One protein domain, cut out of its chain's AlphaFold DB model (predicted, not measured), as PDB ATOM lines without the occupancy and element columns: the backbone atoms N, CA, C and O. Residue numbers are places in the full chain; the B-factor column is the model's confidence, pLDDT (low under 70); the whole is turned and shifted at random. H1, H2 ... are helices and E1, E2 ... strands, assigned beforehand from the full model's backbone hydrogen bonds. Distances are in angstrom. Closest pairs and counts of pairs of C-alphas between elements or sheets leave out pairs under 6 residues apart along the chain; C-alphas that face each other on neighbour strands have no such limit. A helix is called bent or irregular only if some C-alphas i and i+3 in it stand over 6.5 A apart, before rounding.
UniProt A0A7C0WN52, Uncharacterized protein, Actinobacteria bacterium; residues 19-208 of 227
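AT A GLANCE: This is residues 19 to 208 of the 227 residues of an uncharacterized protein of Actinobacteria bacterium (UniProt A0A7C0WN52). What is the overall picture? A twisted sheet of four parallel strands lies between helices, with H3 and H11 over one face and H8 and H9 over the other. Beyond H8 and H7, H4 runs outward, H5 turns the chain, and H6 runs back wide of the body, making an open arm at one end of the longest axis. What is it made of? The printed part has 190 residues, with eleven named helices and four named strands in the order E1 H1 H2 H3 E2 H4 H5 H6 H7 H8 E3 H9 H10 E4 H11; the sheet's order is E2 E1 E3 E4 and the class is mixed, helices and strands. It is compact, with a radius of gyration of the C-alphas of 17.2 A, and spans 53 by 41 by 31 A.

HOW THE PARTS SIT: How is the sheet built? E1, residues 20 to 25, and E3, residues 151 to 156, are inner strands; E2, residues 49 to 51, and E4, residues 182 to 187, are edge strands. Neighbours are parallel, with N and O within hydrogen-bond range: N 21 and O 49 at 2.9 A for E2 and E1, N 22 and O 151 at 2.8 A for E1 and E3, N 152 and O 182 at 2.8 A for E3 and E4. The sheet is only just strongly twisted, its C-alphas up to 4.1 A off the best plane. Which helices are on it? In three layers, helices on both faces of a sheet, H3, residues 39 to 44, at a height of 9.0 A over the sheet, and H11, residues 194 to 207, at 9.6 A, are on one face; H8, residues 136 to 146, at 9.4 A, and H9, residues 161 to 167, at 9.2 A, are on the opposite face. The closest C-alphas of H3 and E2 are those of Val 40 and Val 50, 6.6 A apart, and of E4 and H11 those of Leu 184 and Phe 204, 7.0 A. H1, residues 27 to 31, is on the same face as H3, while H2, residues 33 to 36, and H10, residues 171 to 177, only graze the sheet. How is the arm joined? H7, residues 114 to 122, touches H8 about perpendicular at 85 degrees, the closest C-alphas being those of Ala 121 and Gly 139, 3.9 A apart, and touches H4, residues 56 to 71, at a steep tilt of 56 degrees, with Glu 57 and Val 114 closest, their C-alphas 4.9 A apart. H4 and H6, residues 84 to 102, only just touch, with 3 pairs of C-alphas within 8 A, the closest those of Val 63 and Lys 84, 6.1 A apart, at a shallow tilt of 29 degrees, opposite ways. H5, residues 79 to 82, is close to H4 but not clearly touching, the closest C-alphas being those of Asp 67 and Ser 81, 7.0 A apart. What do the backbones and the chain order show? Every O i to N i+4 pair is within hydrogen-bond range in H1, H3, H6, H7, H8, H9 and H10, against 8 of 12 in H4 and 9 of 10 in H11; H2 and H5 are too short for such a pair. There are two strand-helix-strand units, parallel neighbour strands with helices between them along the chain: E1, H1 H2 H3, E2, and E3, H9 H10, E4, the latter with a right-handed crossover.

IN THESE COORDINATES: Where does E1 begin? Its first C-alpha, 20, is at (114.882, 124.954, 171.821), and it is 16.6 A long. Which helices are longer? H6 measures 26.5 A from C-alpha 84 at (122.605, 108.560, 142.359), H4 23.5 A, and H11 20.4 A, ending at C-alpha 207 at (117.896, 136.566, 174.282). H4 is irregular, but only just, with C-alphas 59 and 62 6.8 A apart, and has a kink of 34 degrees near residue 63.

THE WHOLE: How large is it? The two C-alphas farthest apart, those of Leu 79 and Val 195, are 52.7 A apart. Is it cut, and which links are long? The printed part has no cut; the links H6 to H7, with 11 residues, and H7 to H8, with 13, are long. Where is confidence low? Residues 78 to 83 are under 70; the mean pLDDT of the printed part is 88.8.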
ATOM      1  N   PRO A  19     112.746 126.462 175.857       91.44
ATOM      2  CA  PRO A  19     113.282 127.005 174.621       91.44
ATOM      3  C   PRO A  19     114.189 125.972 173.955       91.44
ATOM      4  O   PRO A  19     114.963 125.278 174.611       91.44
ATOM      5  N   LYS A  20     114.091 125.884 172.628       93.31
ATOM      6  CA  LYS A  20     114.882 124.954 171.821       93.31
ATOM      7  C   LYS A  20     116.129 125.646 171.305       93.31
ATOM      8  O   LYS A  20     116.023 126.723 170.707       93.31
ATOM      9  N   VAL A  21     117.279 125.006 171.481       96.69
ATOM     10  CA  VAL A  21     118.564 125.442 170.929       96.69
ATOM     11  C   VAL A  21     119.166 124.305 170.121       96.69
ATOM     12  O   VAL A  21     119.379 123.212 170.642       96.69
ATOM     13  N   ALA A  22     119.448 124.558 168.844       95.88
ATOM     14  CA  ALA A  22     120.152 123.608 168.002       95.88
ATOM     15  C   ALA A  22     121.664 123.812 168.062       95.88
ATOM     16  O   ALA A  22     122.139 124.942 167.948       95.88
ATOM     17  N   ILE A  23     122.416 122.720 168.182       95.94
ATOM     18  CA  ILE A  23     123.876 122.725 168.088       95.94
ATOM     19  C   ILE A  23     124.262 122.285 166.678       95.94
ATOM     20  O   ILE A  23     123.959 121.170 166.253       95.94
ATOM     21  N   LEU A  24     124.933 123.179 165.961       93.38
ATOM     22  CA  LEU A  24     125.411 123.017 164.593       93.38
ATOM     23  C   LEU A  24     126.926 123.249 164.537       93.38
ATOM     24  O   LEU A  24     127.557 123.612 165.530       93.38
ATOM     25  N   GLY A  25     127.505 123.118 163.348       89.25
ATOM     26  CA  GLY A  25     128.922 123.373 163.107       89.25
ATOM     27  C   GLY A  25     129.712 122.085 162.954       89.25
ATOM     28  O   GLY A  25     129.188 121.105 162.425       89.25
ATOM     29  N   GLU A  26     130.967 122.117 163.397       89.00
ATOM     30  CA  GLU A  26     131.909 121.039 163.107       89.00
ATOM     31  C   GLU A  26     131.489 119.720 163.775       89.00
ATOM     32  O   GLU A  26     131.138 119.693 164.958       89.00
ATOM     33  N   ILE A  27     131.499 118.624 163.008       89.75
ATOM     34  CA  ILE A  27     130.998 117.310 163.441       89.75
ATOM     35  C   ILE A  27     131.640 116.831 164.745       89.75
ATOM     36  O   ILE A  27     130.920 116.400 165.648       89.75
ATOM     37  N   TYR A  28     132.967 116.869 164.863       90.19
ATOM     38  CA  TYR A  28     133.641 116.389 166.065       90.19
ATOM     39  C   TYR A  28     133.274 117.236 167.291       90.19
ATOM     40  O   TYR A  28     132.865 116.675 168.305       90.19
ATOM     41  N   ALA A  29     133.325 118.565 167.193       90.44
ATOM     42  CA  ALA A  29     132.946 119.481 168.266       90.44
ATOM     43  C   ALA A  29     131.467 119.341 168.662       90.44
ATOM     44  O   ALA A  29     131.129 119.414 169.840       90.44
ATOM     45  N   LYS A  30     130.574 119.091 167.698       91.00
ATOM     46  CA  LYS A  30     129.136 118.892 167.938       91.00
ATOM     47  C   LYS A  30     128.840 117.630 168.751       91.00
ATOM     48  O   LYS A  30     127.975 117.665 169.620       91.00
ATOM     49  N   TYR A  31     129.542 116.531 168.476       91.75
ATOM     50  CA  TYR A  31     129.259 115.220 169.076       91.75
ATOM     51  C   TYR A  31     130.181 114.837 170.241       91.75
ATOM     52  O   TYR A  31     129.982 113.789 170.856       91.75
ATOM     53  N   ASN A  32     131.188 115.654 170.550       92.75
ATOM     54  CA  ASN A  32     132.141 115.391 171.619       92.75
ATOM     55  C   ASN A  32     132.051 116.470 172.710       92.75
ATOM     56  O   ASN A  32     132.490 117.599 172.500       92.75
ATOM     57  N   GLY A  33     131.530 116.097 173.886       90.88
ATOM     58  CA  GLY A  33     131.385 116.995 175.041       90.88
ATOM     59  C   GLY A  33     132.704 117.633 175.485       90.88
ATOM     60  O   GLY A  33     132.778 118.840 175.705       90.88
ATOM     61  N   PHE A  34     133.804 116.875 175.464       89.88
ATOM     62  CA  PHE A  34     135.129 117.412 175.784       89.88
ATOM     63  C   PHE A  34     135.566 118.520 174.812       89.88
ATOM     64  O   PHE A  34     136.245 119.462 175.211       89.88
ATOM     65  N   ALA A  35     135.170 118.438 173.540       89.12
ATOM     66  CA  ALA A  35     135.528 119.436 172.536       89.12
ATOM     67  C   ALA A  35     134.684 120.720 172.616       89.12
ATOM     68  O   ALA A  35     135.093 121.736 172.061       89.12
ATOM     69  N   ASN A  36     133.525 120.698 173.282       90.94
ATOM     70  CA  ASN A  36     132.601 121.834 173.349       90.94
ATOM     71  C   ASN A  36     132.310 122.329 174.776       90.94
ATOM     72  O   ASN A  36     131.382 123.117 174.966       90.94
ATOM     73  N   ASN A  37     133.130 121.918 175.750       91.50
ATOM     74  CA  ASN A  37     132.982 122.231 177.175       91.50
ATOM     75  C   ASN A  37     131.654 121.728 177.770       91.50
ATOM     76  O   ASN A  37     130.987 122.465 178.493       91.50
ATOM     77  N   GLU A  38     131.273 120.486 177.446       94.25
ATOM     78  CA  GLU A  38     130.046 119.822 177.918       94.25
ATOM     79  C   GLU A  38     128.802 120.700 177.672       94.25
ATOM     80  O   GLU A  38     127.962 120.928 178.545       94.25
ATOM     81  N   LEU A  39     128.723 121.284 176.468       94.94
ATOM     82  CA  LEU A  39     127.705 122.273 176.113       94.94
ATOM     83  C   LEU A  39     126.285 121.709 176.227       94.94
ATOM     84  O   LEU A  39     125.365 122.439 176.593       94.94
ATOM     85  N   VAL A  40     126.094 120.437 175.877       95.19
ATOM     86  CA  VAL A  40     124.775 119.794 175.898       95.19
ATOM     87  C   VAL A  40     124.259 119.737 177.332       95.19
ATOM     88  O   VAL A  40     123.158 120.207 177.606       95.19
ATOM     89  N   GLU A  41     125.081 119.229 178.243       95.12
ATOM     90  CA  GLU A  41     124.815 119.135 179.675       95.12
ATOM     91  C   GLU A  41     124.579 120.527 180.260       95.12
ATOM     92  O   GLU A  41     123.581 120.753 180.939       95.12
ATOM     93  N   TRP A  42     125.437 121.488 179.911       94.44
ATOM     94  CA  TRP A  42     125.302 122.865 180.369       94.44
ATOM     95  C   TRP A  42     123.974 123.493 179.934       94.44
ATOM     96  O   TRP A  42     123.337 124.175 180.729       94.44
ATOM     97  N   LEU A  43     123.521 123.279 178.695       95.12
ATOM     98  CA  LEU A  43     122.226 123.787 178.225       95.12
ATOM     99  C   LEU A  43     121.053 123.103 178.940       95.12
ATOM    100  O   LEU A  43     120.117 123.787 179.354       95.12
ATOM    101  N   ILE A  44     121.120 121.783 179.129       93.12
ATOM    102  CA  ILE A  44     120.096 121.018 179.858       93.12
ATOM    103  C   ILE A  44     119.976 121.520 181.305       93.12
ATOM    104  O   ILE A  44     118.863 121.751 181.774       93.12
ATOM    105  N   ASP A  45     121.099 121.789 181.978       94.00
ATOM    106  CA  ASP A  45     121.141 122.352 183.337       94.00
ATOM    107  C   ASP A  45     120.529 123.765 183.437       94.00
ATOM    108  O   ASP A  45     120.214 124.236 184.534       94.00
ATOM    109  N   HIS A  46     120.349 124.443 182.299       91.94
ATOM    110  CA  HIS A  46     119.714 125.757 182.183       91.94
ATOM    111  C   HIS A  46     118.295 125.688 181.598       91.94
ATOM    112  O   HIS A  46     117.809 126.690 181.069       91.94
ATOM    113  N   ASP A  47     117.623 124.536 181.709       91.75
ATOM    114  CA  ASP A  47     116.237 124.348 181.270       91.75
ATOM    115  C   ASP A  47     116.055 124.617 179.761       91.75
ATOM    116  O   ASP A  47     115.049 125.193 179.336       91.75
ATOM    117  N   VAL A  48     117.035 124.217 178.941       93.50
ATOM    118  CA  VAL A  48     117.007 124.342 177.474       93.50
ATOM    119  C   VAL A  48     116.867 122.970 176.824       93.50
ATOM    120  O   VAL A  48     117.606 122.033 177.127       93.50
ATOM    121  N   GLU A  49     115.957 122.857 175.856       92.75
ATOM    122  CA  GLU A  49     115.841 121.662 175.025       92.75
ATOM    123  C   GLU A  49     116.895 121.698 173.907       92.75
ATOM    124  O   GLU A  49     116.841 122.529 172.993       92.75
ATOM    125  N   VAL A  50     117.857 120.779 173.970       94.56
ATOM    126  CA  VAL A  50     118.956 120.702 173.003       94.56
ATOM    127  C   VAL A  50     118.550 119.876 171.786       94.56
ATOM    128  O   VAL A  50     118.049 118.758 171.902       94.56
ATOM    129  N   VAL A  51     118.801 120.421 170.598       94.31
ATOM    130  CA  VAL A  51     118.553 119.764 169.312       94.31
ATOM    131  C   VAL A  51     119.887 119.542 168.615       94.31
ATOM    132  O   VAL A  51     120.610 120.491 168.330       94.31
ATOM    133  N   VAL A  52     120.225 118.295 168.309       92.81
ATOM    134  CA  VAL A  52     121.450 117.969 167.571       92.81
ATOM    135  C   VAL A  52     121.049 117.281 166.270       92.81
ATOM    136  O   VAL A  52     120.573 116.146 166.322       92.81
ATOM    137  N   PRO A  53     121.189 117.941 165.104       90.00
ATOM    138  CA  PRO A  53     120.885 117.313 163.823       90.00
ATOM    139  C   PRO A  53     121.786 116.120 163.554       90.00
ATOM    140  O   PRO A  53     122.969 116.136 163.928       90.00
ATOM    141  N   GLY A  54     121.213 115.126 162.876       88.12
ATOM    142  CA  GLY A  54     121.842 113.854 162.554       88.12
ATOM    143  C   GLY A  54     123.091 113.969 161.677       88.12
ATOM    144  O   GLY A  54     123.580 115.045 161.343       88.12
ATOM    145  N   LEU A  55     123.667 112.811 161.357       89.81
ATOM    146  CA  LEU A  55     124.828 112.697 160.465       89.81
ATOM    147  C   LEU A  55     124.462 112.146 159.086       89.81
ATOM    148  O   LEU A  55     125.316 112.092 158.200       89.81
ATOM    149  N   VAL A  56     123.223 111.692 158.895       90.44
ATOM    150  CA  VAL A  56     122.826 110.998 157.667       90.44
ATOM    151  C   VAL A  56     122.905 111.953 156.480       90.44
ATOM    152  O   VAL A  56     123.466 111.609 155.445       90.44
ATOM    153  N   GLU A  57     122.440 113.182 156.659       90.06
ATOM    154  CA  GLU A  57     122.448 114.258 155.676       90.06
ATOM    155  C   GLU A  57     123.878 114.602 155.252       90.06
ATOM    156  O   GLU A  57     124.160 114.733 154.060       90.06
ATOM    157  N   PHE A  58     124.818 114.634 156.204       90.06
ATOM    158  CA  PHE A  58     126.239 114.801 155.905       90.06
ATOM    159  C   PHE A  58     126.761 113.679 155.001       90.06
ATOM    160  O   PHE A  58     127.374 113.954 153.963       90.06
ATOM    161  N   PHE A  59     126.462 112.420 155.332       89.44
ATOM    162  CA  PHE A  59     126.880 111.268 154.530       89.44
ATOM    163  C   PHE A  59     126.140 111.131 153.201       89.44
ATOM    164  O   PHE A  59     126.664 110.468 152.312       89.44
ATOM    165  N   LEU A  60     124.961 111.729 153.033       90.31
ATOM    166  CA  LEU A  60     124.217 111.736 151.771       90.31
ATOM    167  C   LEU A  60     124.516 112.971 150.908       90.31
ATOM    168  O   LEU A  60     124.297 112.938 149.696       90.31
ATOM    169  N   SER A  61     125.093 114.028 151.490       89.06
ATOM    170  CA  SER A  61     125.382 115.301 150.814       89.06
ATOM    171  C   SER A  61     126.215 115.141 149.541       89.06
ATOM    172  O   SER A  61     126.073 115.925 148.603       89.06
ATOM    173  N   TRP A  62     127.066 114.110 149.454       86.50
ATOM    174  CA  TRP A  62     127.882 113.837 148.267       86.50
ATOM    175  C   TRP A  62     127.041 113.618 147.000       86.50
ATOM    176  O   TRP A  62     127.497 113.982 145.911       86.50
ATOM    177  N   VAL A  63     125.827 113.064 147.133       87.06
ATOM    178  CA  VAL A  63     124.903 112.814 146.018       87.06
ATOM    179  C   VAL A  63     124.463 114.145 145.414       87.06
ATOM    180  O   VAL A  63     124.703 114.390 144.227       87.06
ATOM    181  N   ILE A  64     123.936 115.030 146.265       88.62
ATOM    182  CA  ILE A  64     123.494 116.386 145.917       88.62
ATOM    183  C   ILE A  64     124.653 117.198 145.343       88.62
ATOM    184  O   ILE A  64     124.572 117.764 144.254       88.62
ATOM    185  N   ASN A  65     125.787 117.179 146.037       87.50
ATOM    186  CA  ASN A  65     127.006 117.868 145.644       87.50
ATOM    187  C   ASN A  65     127.462 117.503 144.228       87.50
ATOM    188  O   ASN A  65     127.938 118.347 143.464       87.50
ATOM    189  N   ALA A  66     127.369 116.224 143.871       83.44
ATOM    190  CA  ALA A  66     127.757 115.760 142.555       83.44
ATOM    191  C   ALA A  66     126.757 116.182 141.464       83.44
ATOM    192  O   ALA A  66     127.153 116.231 140.304       83.44
ATOM    193  N   ASP A  67     125.479 116.421 141.782       82.56
ATOM    194  CA  ASP A  67     124.500 116.964 140.825       82.56
ATOM    195  C   ASP A  67     124.672 118.471 140.645       82.56
ATOM    196  O   ASP A  67     124.788 118.931 139.509       82.56
ATOM    197  N   ALA A  68     124.836 119.213 141.742       84.31
ATOM    198  CA  ALA A  68     125.146 120.642 141.712       84.31
ATOM    199  C   ALA A  68     126.406 120.943 140.878       84.31
ATOM    200  O   ALA A  68     126.436 121.874 140.078       84.31
ATOM    201  N   ALA A  69     127.437 120.102 141.000       82.12
ATOM    202  CA  ALA A  69     128.659 120.193 140.204       82.12
ATOM    203  C   ALA A  69     128.441 120.016 138.690       82.12
ATOM    204  O   ALA A  69     129.117 120.661 137.890       82.12
ATOM    205  N   VAL A  70     127.534 119.123 138.291       82.62
ATOM    206  CA  VAL A  70     127.194 118.910 136.878       82.62
ATOM    207  C   VAL A  70     126.342 120.063 136.356       82.62
ATOM    208  O   VAL A  70     126.555 120.512 135.237       82.62
ATOM    209  N   GLN A  71     125.385 120.540 137.154       82.69
ATOM    210  CA  GLN A  71     124.512 121.657 136.786       82.69
ATOM    211  C   GLN A  71     125.279 122.978 136.643       82.69
ATOM    212  O   GLN A  71     124.925 123.797 135.805       82.69
ATOM    213  N   ALA A  72     126.342 123.166 137.426       84.12
ATOM    214  CA  ALA A  72     127.205 124.341 137.363       84.12
ATOM    215  C   ALA A  72     128.359 124.218 136.346       84.12
ATOM    216  O   ALA A  72     129.313 124.990 136.424       84.12
ATOM    217  N   ASP A  73     128.323 123.225 135.447       82.38
ATOM    218  CA  ASP A  73     129.367 122.943 134.444       82.38
ATOM    219  C   ASP A  73     130.790 122.755 135.020       82.38
ATOM    220  O   ASP A  73     131.792 122.820 134.303       82.38
ATOM    221  N   VAL A  74     130.901 122.449 136.317       79.88
ATOM    222  CA  VAL A  74     132.179 122.159 136.989       79.88
ATOM    223  C   VAL A  74     132.682 120.767 136.598       79.88
ATOM    224  O   VAL A  74     133.883 120.544 136.453       79.88
ATOM    225  N   HIS A  75     131.763 119.818 136.397       77.12
ATOM    226  CA  HIS A  75     132.076 118.447 135.999       77.12
ATOM    227  C   HIS A  75     131.163 117.952 134.872       77.12
ATOM    228  O   HIS A  75     129.974 118.251 134.823       77.12
ATOM    229  N   ARG A  76     131.704 117.103 133.987       77.31
ATOM    230  CA  ARG A  76     130.894 116.393 132.985       77.31
ATOM    231  C   ARG A  76     130.078 115.279 133.644       77.31
ATOM    232  O   ARG A  76     130.552 114.627 134.575       77.31
ATOM    233  N   ARG A  77     128.878 115.015 133.112       73.50
ATOM    234  CA  ARG A  77     128.052 113.856 133.501       73.50
ATOM    235  C   ARG A  77     128.865 112.564 133.389       73.50
ATOM    236  O   ARG A  77     129.511 112.326 132.370       73.50
ATOM    237  N   SER A  78     128.824 111.739 134.429       69.94
ATOM    238  CA  SER A  78     129.551 110.468 134.515       69.94
ATOM    239  C   SER A  78     128.593 109.324 134.859       69.94
ATOM    240  O   SER A  78     127.474 109.562 135.304       69.94
ATOM    241  N   LEU A  79     129.024 108.067 134.711       66.06
ATOM    242  CA  LEU A  79     128.259 106.890 135.175       66.06
ATOM    243  C   LEU A  79     127.873 106.992 136.661       66.06
ATOM    244  O   LEU A  79     126.803 106.550 137.072       66.06
ATOM    245  N   LEU A  80     128.720 107.655 137.448       62.66
ATOM    246  CA  LEU A  80     128.497 107.937 138.859       62.66
ATOM    247  C   LEU A  80     127.331 108.915 139.080       62.66
ATOM    248  O   LEU A  80     126.711 108.866 140.132       62.66
ATOM    249  N   SER A  81     126.982 109.755 138.093       62.41
ATOM    250  CA  SER A  81     125.763 110.574 138.128       62.41
ATOM    251  C   SER A  81     124.486 109.805 137.811       62.41
ATOM    252  O   SER A  81     123.417 110.247 138.210       62.41
ATOM    253  N   LEU A  82     124.579 108.650 137.145       65.81
ATOM    254  CA  LEU A  82     123.424 107.787 136.879       65.81
ATOM    255  C   LEU A  82     123.048 106.912 138.087       65.81
ATOM    256  O   LEU A  82     121.871 106.633 138.291       65.81
ATOM    257  N   MET A  83     124.020 106.498 138.910       64.56
ATOM    258  CA  MET A  83     123.770 105.642 140.086       64.56
ATOM    259  C   MET A  83     123.252 106.393 141.328       64.56
ATOM    260  O   MET A  83     123.041 105.783 142.371       64.56
ATOM    261  N   LYS A  84     123.024 107.705 141.236       70.12
ATOM    262  CA  LYS A  84     122.605 108.560 142.359       70.12
ATOM    263  C   LYS A  84     121.170 108.321 142.805       70.12
ATOM    264  O   LYS A  84     120.921 108.118 143.987       70.12
ATOM    265  N   SER A  85     120.249 108.296 141.845       75.75
ATOM    266  CA  SER A  85     118.821 108.091 142.093       75.75
ATOM    267  C   SER A  85     118.516 106.800 142.872       75.75
ATOM    268  O   SER A  85     117.793 106.887 143.861       75.75
ATOM    269  N   PRO A  86     119.094 105.623 142.545       83.31
ATOM    270  CA  PRO A  86     118.826 104.411 143.322       83.31
ATOM    271  C   PRO A  86     119.457 104.427 144.720       83.31
ATOM    272  O   PRO A  86     118.852 103.897 145.649       83.31
ATOM    273  N   VAL A  87     120.638 105.036 144.903       85.50
ATOM    274  CA  VAL A  87     121.263 105.165 146.234       85.50
ATOM    275  C   VAL A  87     120.418 106.061 147.130       85.50
ATOM    276  O   VAL A  87     120.097 105.666 148.248       85.50
ATOM    277  N   LEU A  88     120.015 107.225 146.621       87.56
ATOM    278  CA  LEU A  88     119.191 108.181 147.352       87.56
ATOM    279  C   LEU A  88     117.814 107.592 147.672       87.56
ATOM    280  O   LEU A  88     117.390 107.611 148.820       87.56
ATOM    281  N   HIS A  89     117.170 106.944 146.698       89.12
ATOM    282  CA  HIS A  89     115.904 106.245 146.915       89.12
ATOM    283  C   HIS A  89     116.033 105.139 147.970       89.12
ATOM    284  O   HIS A  89     115.150 104.972 148.806       89.12
ATOM    285  N   ARG A  90     117.119 104.352 147.952       90.94
ATOM    286  CA  ARG A  90     117.329 103.311 148.966       90.94
ATOM    287  C   ARG A  90     117.584 103.912 150.345       90.94
ATOM    288  O   ARG A  90     117.057 103.378 151.315       90.94
ATOM    289  N   ALA A  91     118.367 104.985 150.430       91.25
ATOM    290  CA  ALA A  91     118.619 105.692 151.680       91.25
ATOM    291  C   ALA A  91     117.320 106.269 152.259       91.25
ATOM    292  O   ALA A  91     117.018 106.019 153.421       91.25
ATOM    293  N   ASN A  92     116.510 106.929 151.428       92.06
ATOM    294  CA  ASN A  92     115.214 107.466 151.828       92.06
ATOM    295  C   ASN A  92     114.245 106.363 152.254       92.06
ATOM    296  O   ASN A  92     113.613 106.504 153.288       92.06
ATOM    297  N   ALA A  93     114.198 105.226 151.556       93.38
ATOM    298  CA  ALA A  93     113.367 104.103 151.991       93.38
ATOM    299  C   ALA A  93     113.777 103.574 153.380       93.38
ATOM    300  O   ALA A  93     112.925 103.238 154.192       93.38
ATOM    301  N   VAL A  94     115.081 103.521 153.676       92.69
ATOM    302  CA  VAL A  94     115.564 103.128 155.010       92.69
ATOM    303  C   VAL A  94     115.189 104.173 156.062       92.69
ATOM    304  O   VAL A  94     114.794 103.800 157.163       92.69
ATOM    305  N   LEU A  95     115.301 105.461 155.739       91.75
ATOM    306  CA  LEU A  95     114.861 106.538 156.626       91.75
ATOM    307  C   LEU A  95     113.343 106.488 156.858       91.75
ATOM    308  O   LEU A  95     112.917 106.612 157.994       91.75
ATOM    309  N   ASP A  96     112.532 106.196 155.839       93.06
ATOM    310  CA  ASP A  96     111.077 106.029 155.973       93.06
ATOM    311  C   ASP A  96     110.714 104.877 156.913       93.06
ATOM    312  O   ASP A  96     109.838 105.024 157.765       93.06
ATOM    313  N   ASP A  97     111.413 103.744 156.799       92.81
ATOM    314  CA  ASP A  97     111.224 102.602 157.697       92.81
ATOM    315  C   ASP A  97     111.569 102.971 159.155       92.81
ATOM    316  O   ASP A  97     110.879 102.559 160.096       92.81
ATOM    317  N   VAL A  98     112.632 103.760 159.357       91.81
ATOM    318  CA  VAL A  98     113.032 104.267 160.681       91.81
ATOM    319  C   VAL A  98     111.998 105.252 161.217       91.81
ATOM    320  O   VAL A  98     111.583 105.113 162.369       91.81
ATOM    321  N   ASP A  99     111.544 106.193 160.396       92.00
ATOM    322  CA  ASP A  99     110.569 107.211 160.768       92.00
ATOM    323  C   ASP A  99     109.223 106.577 161.137       92.00
ATOM    324  O   ASP A  99     108.637 106.915 162.165       92.00
ATOM    325  N   ALA A 100     108.768 105.580 160.373       92.56
ATOM    326  CA  ALA A 100     107.548 104.831 160.668       92.56
ATOM    327  C   ALA A 100     107.626 104.096 162.016       92.56
ATOM    328  O   ALA A 100     106.644 104.025 162.759       92.56
ATOM    329  N   LEU A 101     108.798 103.556 162.361       91.56
ATOM    330  CA  LEU A 101     109.010 102.921 163.657       91.56
ATOM    331  C   LEU A 101     109.024 103.960 164.783       91.56
ATOM    332  O   LEU A 101     108.363 103.772 165.812       91.56
ATOM    333  N   MET A 102     109.791 105.031 164.586       92.19
ATOM    334  CA  MET A 102     110.027 106.082 165.570       92.19
ATOM    335  C   MET A 102     108.820 107.001 165.766       92.19
ATOM    336  O   MET A 102     108.727 107.624 166.814       92.19
ATOM    337  N   ALA A 103     107.839 107.006 164.862       91.62
ATOM    338  CA  ALA A 103     106.561 107.699 165.037       91.62
ATOM    339  C   ALA A 103     105.808 107.292 166.318       91.62
ATOM    340  O   ALA A 103     104.970 108.042 166.811       91.62
ATOM    341  N   ASN A 104     106.116 106.120 166.886       91.81
ATOM    342  CA  ASN A 104     105.570 105.676 168.171       91.81
ATOM    343  C   ASN A 104     106.297 106.276 169.391       91.81
ATOM    344  O   ASN A 104     105.862 106.069 170.523       91.81
ATOM    345  N   PHE A 105     107.426 106.964 169.200       92.56
ATOM    346  CA  PHE A 105     108.155 107.648 170.263       92.56
ATOM    347  C   PHE A 105     107.578 109.052 170.478       92.56
ATOM    348  O   PHE A 105     107.489 109.860 169.557       92.56
ATOM    349  N   THR A 106     107.210 109.361 171.722       87.56
ATOM    350  CA  THR A 106     106.424 110.554 172.088       87.56
ATOM    351  C   THR A 106     107.123 111.873 171.750       87.56
ATOM    352  O   THR A 106     106.464 112.871 171.472       87.56
ATOM    353  N   ARG A 107     108.459 111.899 171.778       86.38
ATOM    354  CA  ARG A 107     109.271 113.095 171.484       86.38
ATOM    355  C   ARG A 107     109.997 112.992 170.145       86.38
ATOM    356  O   ARG A 107     111.006 113.662 169.933       86.38
ATOM    357  N   TYR A 108     109.520 112.124 169.261       89.00
ATOM    358  CA  TYR A 108     110.145 111.922 167.970       89.00
ATOM    359  C   TYR A 108     110.057 113.167 167.086       89.00
ATOM    360  O   TYR A 108     109.044 113.866 167.061       89.00
ATOM    361  N   ARG A 109     111.137 113.410 166.344       84.38
ATOM    362  CA  ARG A 109     111.216 114.421 165.296       84.38
ATOM    363  C   ARG A 109     111.682 113.732 164.016       84.38
ATOM    364  O   ARG A 109     112.708 113.046 164.074       84.38
ATOM    365  N   PRO A 110     110.937 113.862 162.910       81.19
ATOM    366  CA  PRO A 110     111.317 113.243 161.652       81.19
ATOM    367  C   PRO A 110     112.679 113.751 161.183       81.19
ATOM    368  O   PRO A 110     113.024 114.913 161.383       81.19
ATOM    369  N   SER A 111     113.478 112.863 160.594       77.69
ATOM    370  CA  SER A 111     114.737 113.276 159.972       77.69
ATOM    371  C   SER A 111     114.455 113.964 158.642       77.69
ATOM    372  O   SER A 111     113.595 113.525 157.872       77.69
ATOM    373  N   TYR A 112     115.200 115.027 158.349       83.75
ATOM    374  CA  TYR A 112     115.101 115.679 157.051       83.75
ATOM    375  C   TYR A 112     115.732 114.809 155.979       83.75
ATOM    376  O   TYR A 112     116.719 114.102 156.205       83.75
ATOM    377  N   ARG A 113     115.183 114.895 154.773       90.81
ATOM    378  CA  ARG A 113     115.858 114.339 153.611       90.81
ATOM    379  C   ARG A 113     116.932 115.310 153.177       90.81
ATOM    380  O   ARG A 113     116.815 116.524 153.350       90.81
ATOM    381  N   VAL A 114     118.029 114.772 152.656       92.56
ATOM    382  CA  VAL A 114     119.171 115.604 152.257       92.56
ATOM    383  C   VAL A 114     118.765 116.590 151.157       92.56
ATOM    384  O   VAL A 114     119.338 117.671 151.053       92.56
ATOM    385  N   GLU A 115     117.747 116.234 150.376       92.38
ATOM    386  CA  GLU A 115     117.068 117.069 149.394       92.38
ATOM    387  C   GLU A 115     116.398 118.284 150.047       92.38
ATOM    388  O   GLU A 115     116.650 119.406 149.619       92.38
ATOM    389  N   ASP A 116     115.636 118.090 151.129       92.75
ATOM    390  CA  ASP A 116     114.964 119.186 151.839       92.75
ATOM    391  C   ASP A 116     115.982 120.170 152.432       92.75
ATOM    392  O   ASP A 116     115.816 121.392 152.370       92.75
ATOM    393  N   VAL A 117     117.077 119.634 152.985       94.44
ATOM    394  CA  VAL A 117     118.198 120.433 153.502       94.44
ATOM    395  C   VAL A 117     118.876 121.204 152.366       94.44
ATOM    396  O   VAL A 117     119.202 122.381 152.524       94.44
ATOM    397  N   ALA A 118     119.068 120.574 151.204       94.25
ATOM    398  CA  ALA A 118     119.660 121.212 150.033       94.25
ATOM    399  C   ALA A 118     118.773 122.329 149.468       94.25
ATOM    400  O   ALA A 118     119.288 123.378 149.082       94.25
ATOM    401  N   ASP A 119     117.457 122.142 149.445       94.38
ATOM    402  CA  ASP A 119     116.504 123.159 149.000       94.38
ATOM    403  C   ASP A 119     116.529 124.380 149.926       94.38
ATOM    404  O   ASP A 119     116.670 125.508 149.455       94.38
ATOM    405  N   CYS A 120     116.528 124.169 151.248       94.62
ATOM    406  CA  CYS A 120     116.725 125.249 152.219       94.62
ATOM    407  C   CYS A 120     118.065 125.980 152.027       94.62
ATOM    408  O   CYS A 120     118.145 127.197 152.202       94.62
ATOM    409  N   ALA A 121     119.129 125.249 151.683       94.69
ATOM    410  CA  ALA A 121     120.448 125.835 151.495       94.69
ATOM    411  C   ALA A 121     120.557 126.665 150.206       94.69
ATOM    412  O   ALA A 121     121.245 127.687 150.214       94.69
ATOM    413  N   GLN A 122     119.867 126.271 149.127       94.75
ATOM    414  CA  GLN A 122     119.873 126.969 147.830       94.75
ATOM    415  C   GLN A 122     119.355 128.407 147.912       94.75
ATOM    416  O   GLN A 122     119.846 129.275 147.187       94.75
ATOM    417  N   ASP A 123     118.425 128.687 148.826       93.19
ATOM    418  CA  ASP A 123     117.932 130.047 149.069       93.19
ATOM    419  C   ASP A 123     119.009 130.966 149.675       93.19
ATOM    420  O   ASP A 123     118.946 132.200 149.547       93.19
ATOM    421  N   VAL A 124     120.006 130.372 150.339       93.12
ATOM    422  CA  VAL A 124     121.082 131.066 151.055       93.12
ATOM    423  C   VAL A 124     122.353 131.147 150.209       93.12
ATOM    424  O   VAL A 124     122.946 132.222 150.101       93.12
ATOM    425  N   LEU A 125     122.793 130.028 149.626       92.25
ATOM    426  CA  LEU A 125     124.021 129.936 148.841       92.25
ATOM    427  C   LEU A 125     123.968 128.832 147.777       92.25
ATOM    428  O   LEU A 125     123.196 127.884 147.852       92.25
ATOM    429  N   SER A 126     124.871 128.915 146.798       91.00
ATOM    430  CA  SER A 126     125.027 127.857 145.793       91.00
ATOM    431  C   SER A 126     125.487 126.538 146.424       91.00
ATOM    432  O   SER A 126     126.490 126.515 147.142       91.00
ATOM    433  N   LEU A 127     124.867 125.421 146.036       91.12
ATOM    434  CA  LEU A 127     125.274 124.061 146.432       91.12
ATOM    435  C   LEU A 127     126.652 123.637 145.892       91.12
ATOM    436  O   LEU A 127     127.155 122.562 146.212       91.12
ATOM    437  N   THR A 128     127.296 124.471 145.072       87.38
ATOM    438  CA  THR A 128     128.682 124.255 144.629       87.38
ATOM    439  C   THR A 128     129.720 124.534 145.717       87.38
ATOM    440  O   THR A 128     130.877 124.136 145.561       87.38
ATOM    441  N   HIS A 129     129.345 125.180 146.825       85.81
ATOM    442  CA  HIS A 129     130.218 125.309 147.990       85.81
ATOM    443  C   HIS A 129     130.339 123.943 148.668       85.81
ATOM    444  O   HIS A 129     129.341 123.386 149.099       85.81
ATOM    445  N   ARG A 130     131.554 123.384 148.745       76.81
ATOM    446  CA  ARG A 130     131.789 121.984 149.173       76.81
ATOM    447  C   ARG A 130     132.865 121.814 150.248       76.81
ATOM    448  O   ARG A 130     133.322 120.702 150.491       76.81
ATOM    449  N   TYR A 131     133.327 122.905 150.852       77.12
ATOM    450  CA  TYR A 131     134.375 122.853 151.871       77.12
ATOM    451  C   TYR A 131     133.783 122.472 153.235       77.12
ATOM    452  O   TYR A 131     132.966 123.223 153.763       77.12
ATOM    453  N   GLY A 132     134.212 121.337 153.801       73.44
ATOM    454  CA  GLY A 132     133.718 120.811 155.086       73.44
ATOM    455  C   GLY A 132     132.218 120.494 155.050       73.44
ATOM    456  O   GLY A 132     131.754 119.907 154.076       73.44
ATOM    457  N   GLU A 133     131.455 120.911 156.069       78.25
ATOM    458  CA  GLU A 133     129.981 120.809 156.052       78.25
ATOM    459  C   GLU A 133     129.315 121.744 155.023       78.25
ATOM    460  O   GLU A 133     128.172 121.535 154.629       78.25
ATOM    461  N   ALA A 134     130.039 122.749 154.526       82.38
ATOM    462  CA  ALA A 134     129.647 123.602 153.412       82.38
ATOM    463  C   ALA A 134     128.212 124.172 153.500       82.38
ATOM    464  O   ALA A 134     127.914 124.947 154.406       82.38
ATOM    465  N   TRP A 135     127.335 123.842 152.546       91.88
ATOM    466  CA  TRP A 135     125.947 124.313 152.506       91.88
ATOM    467  C   TRP A 135     125.030 123.634 153.533       91.88
ATOM    468  O   TRP A 135     123.937 124.146 153.771       91.88
ATOM    469  N   LEU A 136     125.460 122.537 154.174       92.38
ATOM    470  CA  LEU A 136     124.631 121.796 155.132       92.38
ATOM    471  C   LEU A 136     124.230 122.667 156.316       92.38
ATOM    472  O   LEU A 136     123.057 122.684 156.646       92.38
ATOM    473  N   ILE A 137     125.142 123.464 156.885       91.94
ATOM    474  CA  ILE A 137     124.825 124.307 158.054       91.94
ATOM    475  C   ILE A 137     123.689 125.291 157.725       91.94
ATOM    476  O   ILE A 137     122.756 125.457 158.504       91.94
ATOM    477  N   ALA A 138     123.736 125.930 156.552       92.81
ATOM    478  CA  ALA A 138     122.680 126.848 156.125       92.81
ATOM    479  C   ALA A 138     121.353 126.117 155.859       92.81
ATOM    480  O   ALA A 138     120.289 126.615 156.228       92.81
ATOM    481  N   GLY A 139     121.426 124.932 155.247       94.31
ATOM    482  CA  GLY A 139     120.270 124.076 155.000       94.31
ATOM    483  C   GLY A 139     119.612 123.582 156.284       94.31
ATOM    484  O   GLY A 139     118.397 123.686 156.421       94.31
ATOM    485  N   GLU A 140     120.409 123.113 157.244       94.06
ATOM    486  CA  GLU A 140     119.975 122.643 158.561       94.06
ATOM    487  C   GLU A 140     119.293 123.769 159.337       94.06
ATOM    488  O   GLU A 140     118.219 123.550 159.890       94.06
ATOM    489  N   ILE A 141     119.850 124.989 159.325       94.44
ATOM    490  CA  ILE A 141     119.189 126.159 159.923       94.44
ATOM    491  C   ILE A 141     117.816 126.370 159.280       94.44
ATOM    492  O   ILE A 141     116.820 126.466 159.990       94.44
ATOM    493  N   GLY A 142     117.740 126.417 157.946       94.31
ATOM    494  CA  GLY A 142     116.471 126.638 157.248       94.31
ATOM    495  C   GLY A 142     115.437 125.541 157.507       94.31
ATOM    496  O   GLY A 142     114.258 125.838 157.701       94.31
ATOM    497  N   ALA A 143     115.878 124.285 157.564       94.19
ATOM    498  CA  ALA A 143     115.047 123.136 157.894       94.19
ATOM    499  C   ALA A 143     114.493 123.262 159.325       94.19
ATOM    500  O   ALA A 143     113.282 123.347 159.517       94.19
ATOM    501  N   LEU A 144     115.374 123.432 160.312       94.25
ATOM    502  CA  LEU A 144     115.026 123.555 161.731       94.25
ATOM    503  C   LEU A 144     114.133 124.762 162.046       94.25
ATOM    504  O   LEU A 144     113.262 124.676 162.916       94.25
ATOM    505  N   VAL A 145     114.297 125.877 161.326       93.50
ATOM    506  CA  VAL A 145     113.394 127.029 161.449       93.50
ATOM    507  C   VAL A 145     111.956 126.654 161.088       93.50
ATOM    508  O   VAL A 145     111.033 127.110 161.768       93.50
ATOM    509  N   LYS A 146     111.742 125.804 160.073       90.62
ATOM    510  CA  LYS A 146     110.401 125.325 159.682       90.62
ATOM    511  C   LYS A 146     109.767 124.424 160.752       90.62
ATOM    512  O   LYS A 146     108.545 124.380 160.847       90.62
ATOM    513  N   GLU A 147     110.574 123.786 161.599       88.75
ATOM    514  CA  GLU A 147     110.138 123.007 162.771       88.75
ATOM    515  C   GLU A 147     109.946 123.838 164.055       88.75
ATOM    516  O   GLU A 147     109.645 123.296 165.123       88.75
ATOM    517  N   GLY A 148     110.113 125.161 163.983       90.62
ATOM    518  CA  GLY A 148     109.954 126.047 165.138       90.62
ATOM    519  C   GLY A 148     111.175 126.095 166.061       90.62
ATOM    520  O   GLY A 148     111.053 126.493 167.220       90.62
ATOM    521  N   VAL A 149     112.355 125.689 165.582       93.75
ATOM    522  CA  VAL A 149     113.624 125.927 166.282       93.75
ATOM    523  C   VAL A 149     114.228 127.226 165.760       93.75
ATOM    524  O   VAL A 149     114.438 127.396 164.563       93.75
ATOM    525  N   HIS A 150     114.488 128.173 166.656       94.81
ATOM    526  CA  HIS A 150     114.904 129.525 166.269       94.81
ATOM    527  C   HIS A 150     116.251 129.943 166.851       94.81
ATOM    528  O   HIS A 150     116.775 130.982 166.464       94.81
ATOM    529  N   ASN A 151     116.831 129.142 167.742       96.75
ATOM    530  CA  ASN A 151     118.094 129.448 168.398       96.75
ATOM    531  C   ASN A 151     119.149 128.430 167.962       96.75
ATOM    532  O   ASN A 151     118.921 127.226 168.058       96.75
ATOM    533  N   PHE A 152     120.298 128.914 167.504       96.06
ATOM    534  CA  PHE A 152     121.354 128.105 166.904       96.06
ATOM    535  C   PHE A 152     122.701 128.448 167.528       96.06
ATOM    536  O   PHE A 152     123.091 129.613 167.565       96.06
ATOM    537  N   ILE A 153     123.431 127.433 167.978       96.31
ATOM    538  CA  ILE A 153     124.823 127.543 168.404       96.31
ATOM    539  C   ILE A 153     125.678 126.803 167.382       96.31
ATOM    540  O   ILE A 153     125.595 125.586 167.259       96.31
ATOM    541  N   CYS A 154     126.505 127.538 166.651       94.62
ATOM    542  CA  CYS A 154     127.424 127.001 165.658       94.62
ATOM    543  C   CYS A 154     128.828 126.889 166.263       94.62
ATOM    544  O   CYS A 154     129.482 127.910 166.492       94.62
ATOM    545  N   LEU A 155     129.301 125.663 166.484       93.75
ATOM    546  CA  LEU A 155     130.619 125.362 167.053       93.75
ATOM    547  C   LEU A 155     131.710 125.406 165.983       93.75
ATOM    548  O   LEU A 155     131.678 124.633 165.020       93.75
ATOM    549  N   GLN A 156     132.661 126.327 166.131       90.81
ATOM    550  CA  GLN A 156     133.688 126.633 165.140       90.81
ATOM    551  C   GLN A 156     135.088 126.377 165.718       90.81
ATOM    552  O   GLN A 156     135.569 127.158 166.533       90.81
ATOM    553  N   PRO A 157     135.787 125.326 165.281       88.88
ATOM    554  CA  PRO A 157     137.228 125.240 165.477       88.88
ATOM    555  C   PRO A 157     137.953 126.241 164.571       88.88
ATOM    556  O   PRO A 157     137.510 126.505 163.442       88.88
ATOM    557  N   PHE A 158     139.102 126.741 165.018       83.31
ATOM    558  CA  PHE A 158     139.904 127.700 164.275       83.31
ATOM    559  C   PHE A 158     140.266 127.160 162.893       83.31
ATOM    560  O   PHE A 158     140.745 126.037 162.721       83.31
ATOM    561  N   GLY A 159     140.062 127.996 161.876       82.69
ATOM    562  CA  GLY A 159     140.382 127.643 160.495       82.69
ATOM    563  C   GLY A 159     139.373 126.699 159.835       82.69
ATOM    564  O   GLY A 159     139.581 126.312 158.683       82.69
ATOM    565  N   CYS A 160     138.255 126.369 160.492       86.81
ATOM    566  CA  CYS A 160     137.157 125.658 159.847       86.81
ATOM    567  C   CYS A 160     136.502 126.544 158.771       86.81
ATOM    568  O   CYS A 160     135.682 127.416 159.062       86.81
ATOM    569  N   ILE A 161     136.863 126.316 157.503       83.12
ATOM    570  CA  ILE A 161     136.357 127.078 156.347       83.12
ATOM    571  C   ILE A 161     134.829 126.983 156.253       83.12
ATOM    572  O   ILE A 161     134.171 127.992 155.998       83.12
ATOM    573  N   ALA A 162     134.259 125.800 156.499       82.69
ATOM    574  CA  ALA A 162     132.811 125.600 156.482       82.69
ATOM    575  C   ALA A 162     132.102 126.562 157.440       82.69
ATOM    576  O   ALA A 162     131.112 127.192 157.084       82.69
ATOM    577  N   ASN A 163     132.647 126.751 158.637       84.62
ATOM    578  CA  ASN A 163     131.960 127.530 159.649       84.62
ATOM    579  C   ASN A 163     132.320 129.026 159.584       84.62
ATOM    580  O   ASN A 163     131.437 129.886 159.581       84.62
ATOM    581  N   HIS A 164     133.604 129.368 159.463       84.69
ATOM    582  CA  HIS A 164     134.043 130.767 159.440       84.69
ATOM    583  C   HIS A 164     133.777 131.479 158.110       84.69
ATOM    584  O   HIS A 164     133.507 132.678 158.118       84.69
ATOM    585  N   VAL A 165     133.869 130.773 156.979       80.88
ATOM    586  CA  VAL A 165     133.675 131.378 155.651       80.88
ATOM    587  C   VAL A 165     132.251 131.167 155.169       80.88
ATOM    588  O   VAL A 165     131.624 132.129 154.739       80.88
ATOM    589  N   VAL A 166     131.722 129.941 155.253       82.38
ATOM    590  CA  VAL A 166     130.368 129.666 154.755       82.38
ATOM    591  C   VAL A 166     129.331 130.081 155.793       82.38
ATOM    592  O   VAL A 166     128.674 131.092 155.581       82.38
ATOM    593  N   ALA A 167     129.219 129.398 156.935       84.88
ATOM    594  CA  ALA A 167     128.131 129.649 157.889       84.88
ATOM    595  C   ALA A 167     128.099 131.095 158.417       84.88
ATOM    596  O   ALA A 167     127.068 131.764 158.341       84.88
ATOM    597  N   LYS A 168     129.236 131.616 158.892       88.94
ATOM    598  CA  LYS A 168     129.339 133.003 159.372       88.94
ATOM    599  C   LYS A 168     129.273 134.025 158.235       88.94
ATOM    600  O   LYS A 168     128.696 135.093 158.409       88.94
ATOM    601  N   GLY A 169     129.810 133.701 157.055       88.94
ATOM    602  CA  GLY A 169     129.754 134.590 155.890       88.94
ATOM    603  C   GLY A 169     128.340 134.779 155.335       88.94
ATOM    604  O   GLY A 169     128.014 135.864 154.855       88.94
ATOM    605  N   VAL A 170     127.482 133.760 155.447       90.62
ATOM    606  CA  VAL A 170     126.084 133.817 154.987       90.62
ATOM    607  C   VAL A 170     125.085 134.170 156.091       90.62
ATOM    608  O   VAL A 170     123.888 134.242 155.817       90.62
ATOM    609  N   GLU A 171     125.547 134.464 157.314       93.81
ATOM    610  CA  GLU A 171     124.694 134.802 158.465       93.81
ATOM    611  C   GLU A 171     123.679 135.900 158.123       93.81
ATOM    612  O   GLU A 171     122.490 135.781 158.421       93.81
ATOM    613  N   ARG A 172     124.130 136.963 157.446       94.31
ATOM    614  CA  ARG A 172     123.255 138.063 157.028       94.31
ATOM    615  C   ARG A 172     122.116 137.565 156.138       94.31
ATOM    616  O   ARG A 172     120.970 137.935 156.362       94.31
ATOM    617  N   ARG A 173     122.427 136.730 155.144       95.00
ATOM    618  CA  ARG A 173     121.435 136.185 154.210       95.00
ATOM    619  C   ARG A 173     120.449 135.264 154.929       95.00
ATOM    620  O   ARG A 173     119.254 135.339 154.662       95.00
ATOM    621  N   ILE A 174     120.937 134.453 155.869       93.88
ATOM    622  CA  ILE A 174     120.091 133.624 156.737       93.88
ATOM    623  C   ILE A 174     119.130 134.505 157.540       93.88
ATOM    624  O   ILE A 174     117.939 134.231 157.540       93.88
ATOM    625  N   LYS A 175     119.604 135.592 158.161       93.81
ATOM    626  CA  LYS A 175     118.754 136.523 158.929       93.81
ATOM    627  C   LYS A 175     117.760 137.307 158.064       93.81
ATOM    628  O   LYS A 175     116.695 137.669 158.548       93.81
ATOM    629  N   GLU A 176     118.077 137.566 156.797       95.94
ATOM    630  CA  GLU A 176     117.131 138.165 155.844       95.94
ATOM    631  C   GLU A 176     115.986 137.196 155.488       95.94
ATOM    632  O   GLU A 176     114.850 137.634 155.321       95.94
ATOM    633  N   LEU A 177     116.274 135.894 155.385       94.88
ATOM    634  CA  LEU A 177     115.277 134.846 155.116       94.88
ATOM    635  C   LEU A 177     114.500 134.422 156.365       94.88
ATOM    636  O   LEU A 177     113.301 134.161 156.296       94.88
ATOM    637  N   TYR A 178     115.185 134.378 157.504       94.75
ATOM    638  CA  TYR A 178     114.680 133.921 158.791       94.75
ATOM    639  C   TYR A 178     114.983 134.978 159.869       94.75
ATOM    640  O   TYR A 178     115.906 134.797 160.667       94.75
ATOM    641  N   PRO A 179     114.231 136.096 159.926       93.69
ATOM    642  CA  PRO A 179     114.480 137.179 160.886       93.69
ATOM    643  C   PRO A 179     114.411 136.755 162.358       93.69
ATOM    644  O   PRO A 179     114.986 137.410 163.222       93.69
ATOM    645  N   GLN A 180     113.708 135.658 162.640       91.94
ATOM    646  CA  GLN A 180     113.592 135.045 163.958       91.94
ATOM    647  C   GLN A 180     114.807 134.193 164.358       91.94
ATOM    648  O   GLN A 180     114.895 133.794 165.513       91.94
ATOM    649  N   ALA A 181     115.724 133.883 163.432       93.50
ATOM    650  CA  ALA A 181     116.885 133.051 163.721       93.50
ATOM    651  C   ALA A 181     117.912 133.808 164.585       93.50
ATOM    652  O   ALA A 181     118.591 134.734 164.131       93.50
ATOM    653  N   ASN A 182     118.056 133.372 165.834       94.56
ATOM    654  CA  ASN A 182     119.101 133.799 166.750       94.56
ATOM    655  C   ASN A 182     120.296 132.844 166.643       94.56
ATOM    656  O   ASN A 182     120.187 131.670 166.987       94.56
ATOM    657  N   ILE A 183     121.435 133.334 166.154       94.75
ATOM    658  CA  ILE A 183     122.607 132.506 165.842       94.75
ATOM    659  C   ILE A 183     123.802 132.997 166.653       94.75
ATOM    660  O   ILE A 183     124.192 134.162 166.557       94.75
ATOM    661  N   LEU A 184     124.407 132.090 167.415       95.19
ATOM    662  CA  LEU A 184     125.655 132.297 168.129       95.19
ATOM    663  C   LEU A 184     126.748 131.418 167.522       95.19
ATOM    664  O   LEU A 184     126.646 130.199 167.493       95.19
ATOM    665  N   PHE A 185     127.842 132.042 167.105       93.50
ATOM    666  CA  PHE A 185     129.052 131.339 166.689       93.50
ATOM    667  C   PHE A 185     130.027 131.237 167.860       93.50
ATOM    668  O   PHE A 185     130.465 132.276 168.358       93.50
ATOM    669  N   LEU A 186     130.372 130.028 168.298       93.00
ATOM    670  CA  LEU A 186     131.305 129.802 169.404       93.00
ATOM    671  C   LEU A 186     132.580 129.136 168.924       93.00
ATOM    672  O   LEU A 186     132.528 128.105 168.263       93.00
ATOM    673  N   ASP A 187     133.706 129.716 169.318       91.56
ATOM    674  CA  ASP A 187     135.017 129.161 169.028       91.56
ATOM    675  C   ASP A 187     135.341 128.072 170.064       91.56
ATOM    676  O   ASP A 187     135.255 128.326 171.269       91.56
ATOM    677  N   THR A 188     135.682 126.865 169.607       88.19
ATOM    678  CA  THR A 188     135.932 125.683 170.463       88.19
ATOM    679  C   THR A 188     137.418 125.330 170.580       88.19
ATOM    680  O   THR A 188     137.788 124.177 170.793       88.19
ATOM    681  N   ASP A 189     138.299 126.311 170.401       86.12
ATOM    682  CA  ASP A 189     139.744 126.089 170.412       86.12
ATOM    683  C   ASP A 189     140.347 126.121 171.824       86.12
ATOM    684  O   ASP A 189     139.918 126.926 172.654       86.12
ATOM    685  N   PRO A 190     141.439 125.373 172.083       79.38
ATOM    686  CA  PRO A 190     142.128 125.378 173.381       79.38
ATOM    687  C   PRO A 190     142.630 126.758 173.835       79.38
ATOM    688  O   PRO A 190     142.903 126.967 175.013       79.38
ATOM    689  N   GLY A 191     142.809 127.694 172.897       79.19
ATOM    690  CA  GLY A 191     143.244 129.063 173.185       79.19
ATOM    691  C   GLY A 191     142.121 129.996 173.648       79.19
ATOM    692  O   GLY A 191     142.401 131.132 174.031       79.19
ATOM    693  N   VAL A 192     140.862 129.555 173.597       82.75
ATOM    694  CA  VAL A 192     139.703 130.355 173.998       82.75
ATOM    695  C   VAL A 192     139.481 130.202 175.498       82.75
ATOM    696  O   VAL A 192     139.461 129.103 176.040       82.75
ATOM    697  N   SER A 193     139.297 131.326 176.189       87.31
ATOM    698  CA  SER A 193     138.956 131.304 177.611       87.31
ATOM    699  C   SER A 193     137.575 130.677 177.824       87.31
ATOM    700  O   SER A 193     136.584 131.176 177.289       87.31
ATOM    701  N   GLU A 194     137.505 129.655 178.674       87.88
ATOM    702  CA  GLU A 194     136.257 129.024 179.133       87.88
ATOM    703  C   GLU A 194     135.274 130.058 179.714       87.88
ATOM    704  O   GLU A 194     134.079 130.047 179.425       87.88
ATOM    705  N   VAL A 195     135.792 131.057 180.437       90.56
ATOM    706  CA  VAL A 195     135.001 132.183 180.960       90.56
ATOM    707  C   VAL A 195     134.329 132.965 179.830       90.56
ATOM    708  O   VAL A 195     133.148 133.298 179.906       90.56
ATOM    709  N   ASN A 196     135.068 133.260 178.759       90.00
ATOM    710  CA  ASN A 196     134.514 133.952 177.598       90.00
ATOM    711  C   ASN A 196     133.479 133.087 176.864       90.00
ATOM    712  O   ASN A 196     132.462 133.611 176.412       90.00
ATOM    713  N   TYR A 197     133.716 131.777 176.778       91.44
ATOM    714  CA  TYR A 197     132.791 130.817 176.181       91.44
ATOM    715  C   TYR A 197     131.433 130.828 176.904       91.44
ATOM    716  O   TYR A 197     130.407 131.122 176.284       91.44
ATOM    717  N   HIS A 198     131.428 130.640 178.229       91.56
ATOM    718  CA  HIS A 198     130.190 130.644 179.014       91.56
ATOM    719  C   HIS A 198     129.515 132.014 179.077       91.56
ATOM    720  O   HIS A 198     128.298 132.079 178.964       91.56
ATOM    721  N   ASN A 199     130.258 133.122 179.155       93.25
ATOM    722  CA  ASN A 199     129.645 134.456 179.143       93.25
ATOM    723  C   ASN A 199     128.836 134.717 177.861       93.25
ATOM    724  O   ASN A 199     127.762 135.320 177.906       93.25
ATOM    725  N   ARG A 200     129.340 134.259 176.709       94.56
ATOM    726  CA  ARG A 200     128.631 134.378 175.428       94.56
ATOM    727  C   ARG A 200     127.392 133.489 175.386       94.56
ATOM    728  O   ARG A 200     126.364 133.942 174.889       94.56
ATOM    729  N   LEU A 201     127.470 132.276 175.938       94.06
ATOM    730  CA  LEU A 201     126.315 131.390 176.102       94.06
ATOM    731  C   LEU A 201     125.239 132.010 176.997       94.06
ATOM    732  O   LEU A 201     124.078 132.054 176.604       94.06
ATOM    733  N   SER A 202     125.612 132.549 178.160       92.00
ATOM    734  CA  SER A 202     124.678 133.215 179.074       92.00
ATOM    735  C   SER A 202     123.966 134.383 178.395       92.00
ATOM    736  O   SER A 202     122.744 134.496 178.471       92.00
ATOM    737  N   LEU A 203     124.715 135.231 177.677       92.88
ATOM    738  CA  LEU A 203     124.137 136.350 176.930       92.88
ATOM    739  C   LEU A 203     123.174 135.870 175.838       92.88
ATOM    740  O   LEU A 203     122.115 136.468 175.651       92.88
ATOM    741  N   PHE A 204     123.531 134.801 175.131       94.19
ATOM    742  CA  PHE A 204     122.673 134.195 174.123       94.19
ATOM    743  C   PHE A 204     121.377 133.662 174.738       94.19
ATOM    744  O   PHE A 204     120.305 134.010 174.251       94.19
ATOM    745  N   LEU A 205     121.443 132.918 175.848       90.88
ATOM    746  CA  LEU A 205     120.252 132.388 176.519       90.88
ATOM    747  C   LEU A 205     119.306 133.489 177.009       90.88
ATOM    748  O   LEU A 205     118.093 133.366 176.834       90.88
ATOM    749  N   HIS A 206     119.835 134.608 177.510       86.88
ATOM    750  CA  HIS A 206     119.020 135.766 177.899       86.88
ATOM    751  C   HIS A 206     118.182 136.328 176.732       86.88
ATOM    752  O   HIS A 206     117.134 136.930 176.958       86.88
ATOM    753  N   GLN A 207     118.620 136.136 175.483       83.50
ATOM    754  CA  GLN A 207     117.896 136.566 174.282       83.50
ATOM    755  C   GLN A 207     116.838 135.547 173.821       83.50
ATOM    756  O   GLN A 207     115.952 135.905 173.051       83.50
ATOM    757  N   THR A 208     116.889 134.298 174.302       73.31
ATOM    758  CA  THR A 208     116.051 133.174 173.827       73.31
ATOM    759  C   THR A 208     114.673 133.034 174.502       73.31
ATOM    760  O   THR A 208     113.988 132.041 174.287       73.31
TER     761      THR A 208